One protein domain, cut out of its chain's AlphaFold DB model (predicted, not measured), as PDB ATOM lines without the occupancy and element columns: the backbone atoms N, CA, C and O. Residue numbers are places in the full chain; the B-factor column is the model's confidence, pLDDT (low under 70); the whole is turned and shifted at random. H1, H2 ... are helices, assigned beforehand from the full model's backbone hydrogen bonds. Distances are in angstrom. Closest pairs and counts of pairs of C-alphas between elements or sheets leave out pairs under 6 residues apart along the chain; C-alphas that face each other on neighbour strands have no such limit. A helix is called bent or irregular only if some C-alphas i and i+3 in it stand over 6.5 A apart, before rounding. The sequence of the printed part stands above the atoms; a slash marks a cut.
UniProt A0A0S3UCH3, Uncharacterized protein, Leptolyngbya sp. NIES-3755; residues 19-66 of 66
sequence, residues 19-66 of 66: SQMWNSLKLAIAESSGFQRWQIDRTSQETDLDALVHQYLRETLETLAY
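Overview. This is residues 19 to 66 of the 66 residues of an uncharacterized protein of Leptolyngbya sp. NIES-3755 (UniProt A0A0S3UCH3). Three helices make a small corner-shaped domain: H1 and H2 meet at a corner across a tight link, and the first part of H3 packs on the last part of H1 and on H2. Seen together, H1 and H3 form a wide V whose far ends make the longest axis, and the last turn of H3 with the tail, residues 61 to 66, sticks out. The printed part has 48 residues with three named helices, in the order H1, H2, H3, and no named strand. The class is all helix. The whole is compact, with a radius of gyration of the C-alphas of 10.9 A, and the C-alphas span 32 by 25 by 17 A.

Arrangement. H1, residues 19 to 30, and H2, residues 33 to 41, are close but not clearly touching; their closest C-alphas, those of Ile 29 and Phe 35, are 6.4 A apart. They run the same way at a steep tilt of 69 degrees, only just short of about perpendicular. H3, residues 49 to 64, touches H1, and the closest C-alphas, those of Lys 26 and Val 53, are 6.5 A apart. H1 touches H3 with residues 26 to 30 alone, and H3 touches H1 with residues 49 to 53 alone. H1 and H3 run the same way at a steep tilt of 67 degrees. H3 also touches H2, with residues 52 to 56 alone; the closest C-alphas, those of Phe 35 and Tyr 56, are 7.0 A apart. The lines of H2 and H3 are about perpendicular, at 80 degrees. In H1, H2 and H3 every O i to N i+4 pair is within hydrogen-bond range.

Along the chain. H1 begins at C-alpha 19, at (-12.352, 7.472, -41.841), and measures 16.2 A from first to last C-alpha. After a tight link of 2 residues, H2 begins at C-alpha 33, at (-8.565, 25.538, -27.268), and measures 12.4 A. A short link of 7 residues then leads to H3, the longest helix, with 16 residues and 22.4 A, which ends at C-alpha 64, at (-1.093, 31.605, -42.769). No helix is bent.

Size, cuts and confidence. The two C-alphas farthest apart, those of Gln 20 and Tyr 66, are 32.4 A apart. The printed part has no cut and ends at residue 66, the chain's last residue. Neither link is long. Residues 61 to 66, of which 61 to 64 belong to H3, stand free. The mean pLDDT of the printed part is 82.5, and the model's confidence is under 70 at residues 43 to 46 and 65 to 66.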
ATOM      1  N   SER A  19     -11.190   6.884 -42.528       81.25
ATOM      2  CA  SER A  19     -12.352   7.472 -41.841       81.25
ATOM      3  C   SER A  19     -12.218   7.541 -40.319       81.25
ATOM      4  O   SER A  19     -12.760   8.450 -39.685       81.25
ATOM      5  N   GLN A  20     -11.548   6.569 -39.702       84.12
ATOM      6  CA  GLN A  20     -11.317   6.568 -38.261       84.12
ATOM      7  C   GLN A  20     -10.203   7.559 -37.901       84.12
ATOM      8  O   GLN A  20     -10.338   8.288 -36.920       84.12
ATOM      9  N   MET A  21      -9.164   7.652 -38.736       85.31
ATOM     10  CA  MET A  21      -8.107   8.655 -38.604       85.31
ATOM     11  C   MET A  21      -8.670  10.076 -38.733       85.31
ATOM     12  O   MET A  21      -8.399  10.925 -37.883       85.31
ATOM     13  N   TRP A  22      -9.528  10.313 -39.731       86.88
ATOM     14  CA  TRP A  22     -10.232  11.581 -39.921       86.88
ATOM     15  C   TRP A  22     -11.112  11.936 -38.719       86.88
ATOM     16  O   TRP A  22     -11.080  13.067 -38.242       86.88
ATOM     17  N   ASN A  23     -11.859  10.971 -38.170       87.06
ATOM     18  CA  ASN A  23     -12.655  11.205 -36.962       87.06
ATOM     19  C   ASN A  23     -11.797  11.579 -35.751       87.06
ATOM     20  O   ASN A  23     -12.122  12.540 -35.057       87.06
ATOM     21  N   SER A  24     -10.693  10.871 -35.513       88.06
ATOM     22  CA  SER A  24      -9.774  11.213 -34.425       88.06
ATOM     23  C   SER A  24      -9.159  12.602 -34.604       88.06
ATOM     24  O   SER A  24      -9.051  13.342 -33.629       88.06
ATOM     25  N   LEU A  25      -8.811  12.992 -35.834       88.88
ATOM     26  CA  LEU A  25      -8.289  14.326 -36.128       88.88
ATOM     27  C   LEU A  25      -9.333  15.415 -35.854       88.88
ATOM     28  O   LEU A  25      -9.030  16.396 -35.177       88.88
ATOM     29  N   LYS A  26     -10.568  15.229 -36.334       90.38
ATOM     30  CA  LYS A  26     -11.672  16.164 -36.080       90.38
ATOM     31  C   LYS A  26     -11.919  16.359 -34.592       90.38
ATOM     32  O   LYS A  26     -12.061  17.494 -34.154       90.38
ATOM     33  N   LEU A  27     -11.938  15.272 -33.821       88.75
ATOM     34  CA  LEU A  27     -12.112  15.334 -32.369       88.75
ATOM     35  C   LEU A  27     -10.953  16.072 -31.693       88.75
ATOM     36  O   LEU A  27     -11.198  16.964 -30.890       88.75
ATOM     37  N   ALA A  28      -9.706  15.781 -32.073       91.62
ATOM     38  CA  ALA A  28      -8.540  16.477 -31.530       91.62
ATOM     39  C   ALA A  28      -8.562  17.987 -31.833       91.62
ATOM     40  O   ALA A  28      -8.195  18.798 -30.983       91.62
ATOM     41  N   ILE A  29      -9.022  18.378 -33.026       88.75
ATOM     42  CA  ILE A  29      -9.220  19.788 -33.384       88.75
ATOM     43  C   ILE A  29     -10.365  20.382 -32.563       88.75
ATOM     44  O   ILE A  29     -10.197  21.463 -32.008       88.75
ATOM     45  N   ALA A  30     -11.487  19.677 -32.430       87.06
ATOM     46  CA  ALA A  30     -12.648  20.136 -31.675       87.06
ATOM     47  C   ALA A  30     -12.357  20.337 -30.178       87.06
ATOM     48  O   ALA A  30     -12.864  21.278 -29.565       87.06
ATOM     49  N   GLU A  31     -11.510  19.490 -29.595       88.31
ATOM     50  CA  GLU A  31     -11.021  19.637 -28.219       88.31
ATOM     51  C   GLU A  31      -9.924  20.701 -28.081       88.31
ATOM     52  O   GLU A  31      -9.595  21.117 -26.968       88.31
ATOM     53  N   SER A  32      -9.353  21.181 -29.188       89.38
ATOM     54  CA  SER A  32      -8.313  22.203 -29.131       89.38
ATOM     55  C   SER A  32      -8.880  23.552 -28.680       89.38
ATOM     56  O   SER A  32      -9.918  24.029 -29.146       89.38
ATOM     57  N   SER A  33      -8.143  24.237 -27.803       86.31
ATOM     58  CA  SER A  33      -8.565  25.538 -27.268       86.31
ATOM     59  C   SER A  33      -8.668  26.631 -28.343       86.31
ATOM     60  O   SER A  33      -9.375  27.616 -28.148       86.31
ATOM     61  N   GLY A  34      -7.967  26.481 -29.475       87.12
ATOM     62  CA  GLY A  34      -8.075  27.395 -30.617       87.12
ATOM     63  C   GLY A  34      -9.429  27.282 -31.315       87.12
ATOM     64  O   GLY A  34     -10.096  28.295 -31.526       87.12
ATOM     65  N   PHE A  35      -9.871  26.051 -31.576       88.12
ATOM     66  CA  PHE A  35     -11.151  25.774 -32.220       88.12
ATOM     67  C   PHE A  35     -12.342  26.184 -31.353       88.12
ATOM     68  O   PHE A  35     -13.244  26.862 -31.834       88.12
ATOM     69  N   GLN A  36     -12.325  25.854 -30.057       86.81
ATOM     70  CA  GLN A  36     -13.409  26.222 -29.139       86.81
ATOM     71  C   GLN A  36     -13.607  27.742 -29.064       86.81
ATOM     72  O   GLN A  36     -14.734  28.231 -29.111       86.81
ATOM     73  N   ARG A  37     -12.513  28.511 -28.985       87.69
ATOM     74  CA  ARG A  37     -12.570  29.982 -28.968       87.69
ATOM     75  C   ARG A  37     -13.096  30.535 -30.286       87.69
ATOM     76  O   ARG A  37     -13.941  31.423 -30.268       87.69
ATOM     77  N   TRP A  38     -12.626  29.987 -31.403       87.69
ATOM     78  CA  TRP A  38     -13.101  30.356 -32.731       87.69
ATOM     79  C   TRP A  38     -14.602  30.070 -32.908       87.69
ATOM     80  O   TRP A  38     -15.330  30.921 -33.411       87.69
ATOM     81  N   GLN A  39     -15.092  28.928 -32.417       85.38
ATOM     82  CA  GLN A  39     -16.507  28.554 -32.490       85.38
ATOM     83  C   GLN A  39     -17.402  29.487 -31.657       85.38
ATOM     84  O   GLN A  39     -18.488  29.860 -32.107       85.38
ATOM     85  N   ILE A  40     -16.947  29.884 -30.463       84.50
ATOM     86  CA  ILE A  40     -17.664  30.828 -29.589       84.50
ATOM     87  C   ILE A  40     -17.767  32.206 -30.249       84.50
ATOM     88  O   ILE A  40     -18.853  32.784 -30.285       84.50
ATOM     89  N   ASP A  41     -16.660  32.714 -30.794       83.25
ATOM     90  CA  ASP A  41     -16.609  34.024 -31.457       83.25
ATOM     91  C   ASP A  41     -17.569  34.084 -32.659       83.25
ATOM     92  O   ASP A  41     -18.311  35.047 -32.852       83.25
ATOM     93  N   ARG A  42     -17.657  32.977 -33.404       76.31
ATOM     94  CA  ARG A  42     -18.502  32.837 -34.594       76.31
ATOM     95  C   ARG A  42     -20.005  32.751 -34.333       76.31
ATOM     96  O   ARG A  42     -20.741  32.765 -35.318       76.31
ATOM     97  N   THR A  43     -20.469  32.624 -33.079       66.75
ATOM     98  CA  THR A  43     -21.897  32.420 -32.713       66.75
ATOM     99  C   THR A  43     -22.619  31.492 -33.706       66.75
ATOM    100  O   THR A  43     -23.742  31.746 -34.140       66.75
ATOM    101  N   SER A  44     -21.937  30.447 -34.181       62.69
ATOM    102  CA  SER A  44     -22.476  29.629 -35.263       62.69
ATOM    103  C   SER A  44     -23.452  28.625 -34.675       62.69
ATOM    104  O   SER A  44     -23.088  27.805 -33.841       62.69
ATOM    105  N   GLN A  45     -24.705  28.685 -35.133       66.12
ATOM    106  CA  GLN A  45     -25.712  27.641 -34.902       66.12
ATOM    107  C   GLN A  45     -25.389  26.335 -35.646       66.12
ATOM    108  O   GLN A  45     -26.169  25.388 -35.585       66.12
ATOM    109  N   GLU A  46     -24.271  26.288 -36.368       68.56
ATOM    110  CA  GLU A  46     -23.802  25.087 -37.036       68.56
ATOM    111  C   GLU A  46     -23.413  24.043 -35.986       68.56
ATOM    112  O   GLU A  46     -22.517  24.243 -35.169       68.56
ATOM    113  N   THR A  47     -24.159  22.942 -35.974       75.25
ATOM    114  CA  THR A  47     -23.949  21.803 -35.074       75.25
ATOM    115  C   THR A  47     -23.117  20.701 -35.721       75.25
ATOM    116  O   THR A  47     -22.746  19.742 -35.044       75.25
ATOM    117  N   ASP A  48     -22.832  20.824 -37.018       86.81
ATOM    118  CA  ASP A  48     -22.079  19.830 -37.764       86.81
ATOM    119  C   ASP A  48     -20.573  20.022 -37.551       86.81
ATOM    120  O   ASP A  48     -19.982  21.036 -37.924       86.81
ATOM    121  N   LEU A  49     -19.955  19.031 -36.911       85.12
ATOM    122  CA  LEU A  49     -18.542  19.073 -36.557       85.12
ATOM    123  C   LEU A  49     -17.644  19.086 -37.803       85.12
ATOM    124  O   LEU A  49     -16.611  19.749 -37.793       85.12
ATOM    125  N   ASP A  50     -18.013  18.364 -38.866       86.38
ATOM    126  CA  ASP A  50     -17.222  18.326 -40.100       86.38
ATOM    127  C   ASP A  50     -17.215  19.696 -40.778       86.38
ATOM    128  O   ASP A  50     -16.143  20.172 -41.152       86.38
ATOM    129  N   ALA A  51     -18.376  20.344 -40.895       86.88
ATOM    130  CA  ALA A  51     -18.483  21.682 -41.473       86.88
ATOM    131  C   ALA A  51     -17.661  22.716 -40.683       86.88
ATOM    132  O   ALA A  51     -16.823  23.415 -41.267       86.88
ATOM    133  N   LEU A  52     -17.790  22.721 -39.351       88.19
ATOM    134  CA  LEU A  52     -17.033  23.624 -38.484       88.19
ATOM    135  C   LEU A  52     -15.522  23.381 -38.577       88.19
ATOM    136  O   LEU A  52     -14.754  24.335 -38.713       88.19
ATOM    137  N   VAL A  53     -15.075  22.119 -38.522       88.62
ATOM    138  CA  VAL A  53     -13.648  21.765 -38.643       88.62
ATOM    139  C   VAL A  53     -13.105  22.184 -40.002       88.62
ATOM    140  O   VAL A  53     -12.010  22.742 -40.077       88.62
ATOM    141  N   HIS A  54     -13.865  21.972 -41.073       87.50
ATOM    142  CA  HIS A  54     -13.443  22.345 -42.416       87.50
ATOM    143  C   HIS A  54     -13.323  23.867 -42.575       87.50
ATOM    144  O   HIS A  54     -12.347  24.353 -43.150       87.50
ATOM    145  N   GLN A  55     -14.263  24.628 -42.013       87.81
ATOM    146  CA  GLN A  55     -14.234  26.087 -42.054       87.81
ATOM    147  C   GLN A  55     -13.119  26.673 -41.178       87.81
ATOM    148  O   GLN A  55     -12.428  27.592 -41.616       87.81
ATOM    149  N   TYR A  56     -12.873  26.101 -39.998       88.06
ATOM    150  CA  TYR A  56     -11.732  26.471 -39.161       88.06
ATOM    151  C   TYR A  56     -10.396  26.200 -39.862       88.06
ATOM    152  O   TYR A  56      -9.511  27.059 -39.852       88.06
ATOM    153  N   LEU A  57     -10.245  25.035 -40.509       88.38
ATOM    154  CA  LEU A  57      -9.043  24.724 -41.288       88.38
ATOM    155  C   LEU A  57      -8.851  25.714 -42.434       88.38
ATOM    156  O   LEU A  57      -7.742  26.188 -42.656       88.38
ATOM    157  N   ARG A  58      -9.927  26.036 -43.155       87.12
ATOM    158  CA  ARG A  58      -9.869  26.999 -44.254       87.12
ATOM    159  C   ARG A  58      -9.375  28.359 -43.764       87.12
ATOM    160  O   ARG A  58      -8.401  28.862 -44.306       87.12
ATOM    161  N   GLU A  59      -9.974  28.906 -42.709       85.19
ATOM    162  CA  GLU A  59      -9.582  30.224 -42.198       85.19
ATOM    163  C   GLU A  59      -8.176  30.238 -41.597       85.19
ATOM    164  O   GLU A  59      -7.428  31.198 -41.788       85.19
ATOM    165  N   THR A  60      -7.781  29.175 -40.893       84.06
ATOM    166  CA  THR A  60      -6.408  29.067 -40.376       84.06
ATOM    167  C   THR A  60      -5.384  28.974 -41.505       84.06
ATOM    168  O   THR A  60      -4.333  29.606 -41.413       84.06
ATOM    169  N   LEU A  61      -5.695  28.272 -42.596       81.56
ATOM    170  CA  LEU A  61      -4.856  28.240 -43.796       81.56
ATOM    171  C   LEU A  61      -4.813  29.596 -44.513       81.56
ATOM    172  O   LEU A  61      -3.736  30.022 -44.917       81.56
ATOM    173  N   GLU A  62      -5.942  30.298 -44.636       77.69
ATOM    174  CA  GLU A  62      -5.998  31.646 -45.227       77.69
ATOM    175  C   GLU A  62      -5.184  32.662 -44.415       77.69
ATOM    176  O   GLU A  62      -4.490  33.497 -44.990       77.69
ATOM    177  N   THR A  63      -5.208  32.554 -43.085       70.12
ATOM    178  CA  THR A  63      -4.444  33.432 -42.183       70.12
ATOM    179  C   THR A  63      -2.933  33.193 -42.280       70.12
ATOM    180  O   THR A  63      -2.153  34.119 -42.083       70.12
ATOM    181  N   LEU A  64      -2.506  31.963 -42.586       70.88
ATOM    182  CA  LEU A  64      -1.093  31.605 -42.769       70.88
ATOM    183  C   LEU A  64      -0.571  31.865 -44.193       70.88
ATOM    184  O   LEU A  64       0.635  31.791 -44.414       70.88
ATOM    185  N   ALA A  65      -1.458  32.122 -45.159       59.72
ATOM    186  CA  ALA A  65      -1.112  32.369 -46.561       59.72
ATOM    187  C   ALA A  65      -0.847  33.854 -46.889       59.72
ATOM    188  O   ALA A  65      -0.582  34.175 -48.051       59.72
ATOM    189  N   TYR A  66      -0.926  34.737 -45.890       49.53
ATOM    190  CA  TYR A  66      -0.612  36.168 -45.968       49.53
ATOM    191  C   TYR A  66       0.773  36.466 -45.388       49.53
ATOM    192  O   TYR A  66       1.481  37.308 -45.987       49.53
TER     193      TYR A  66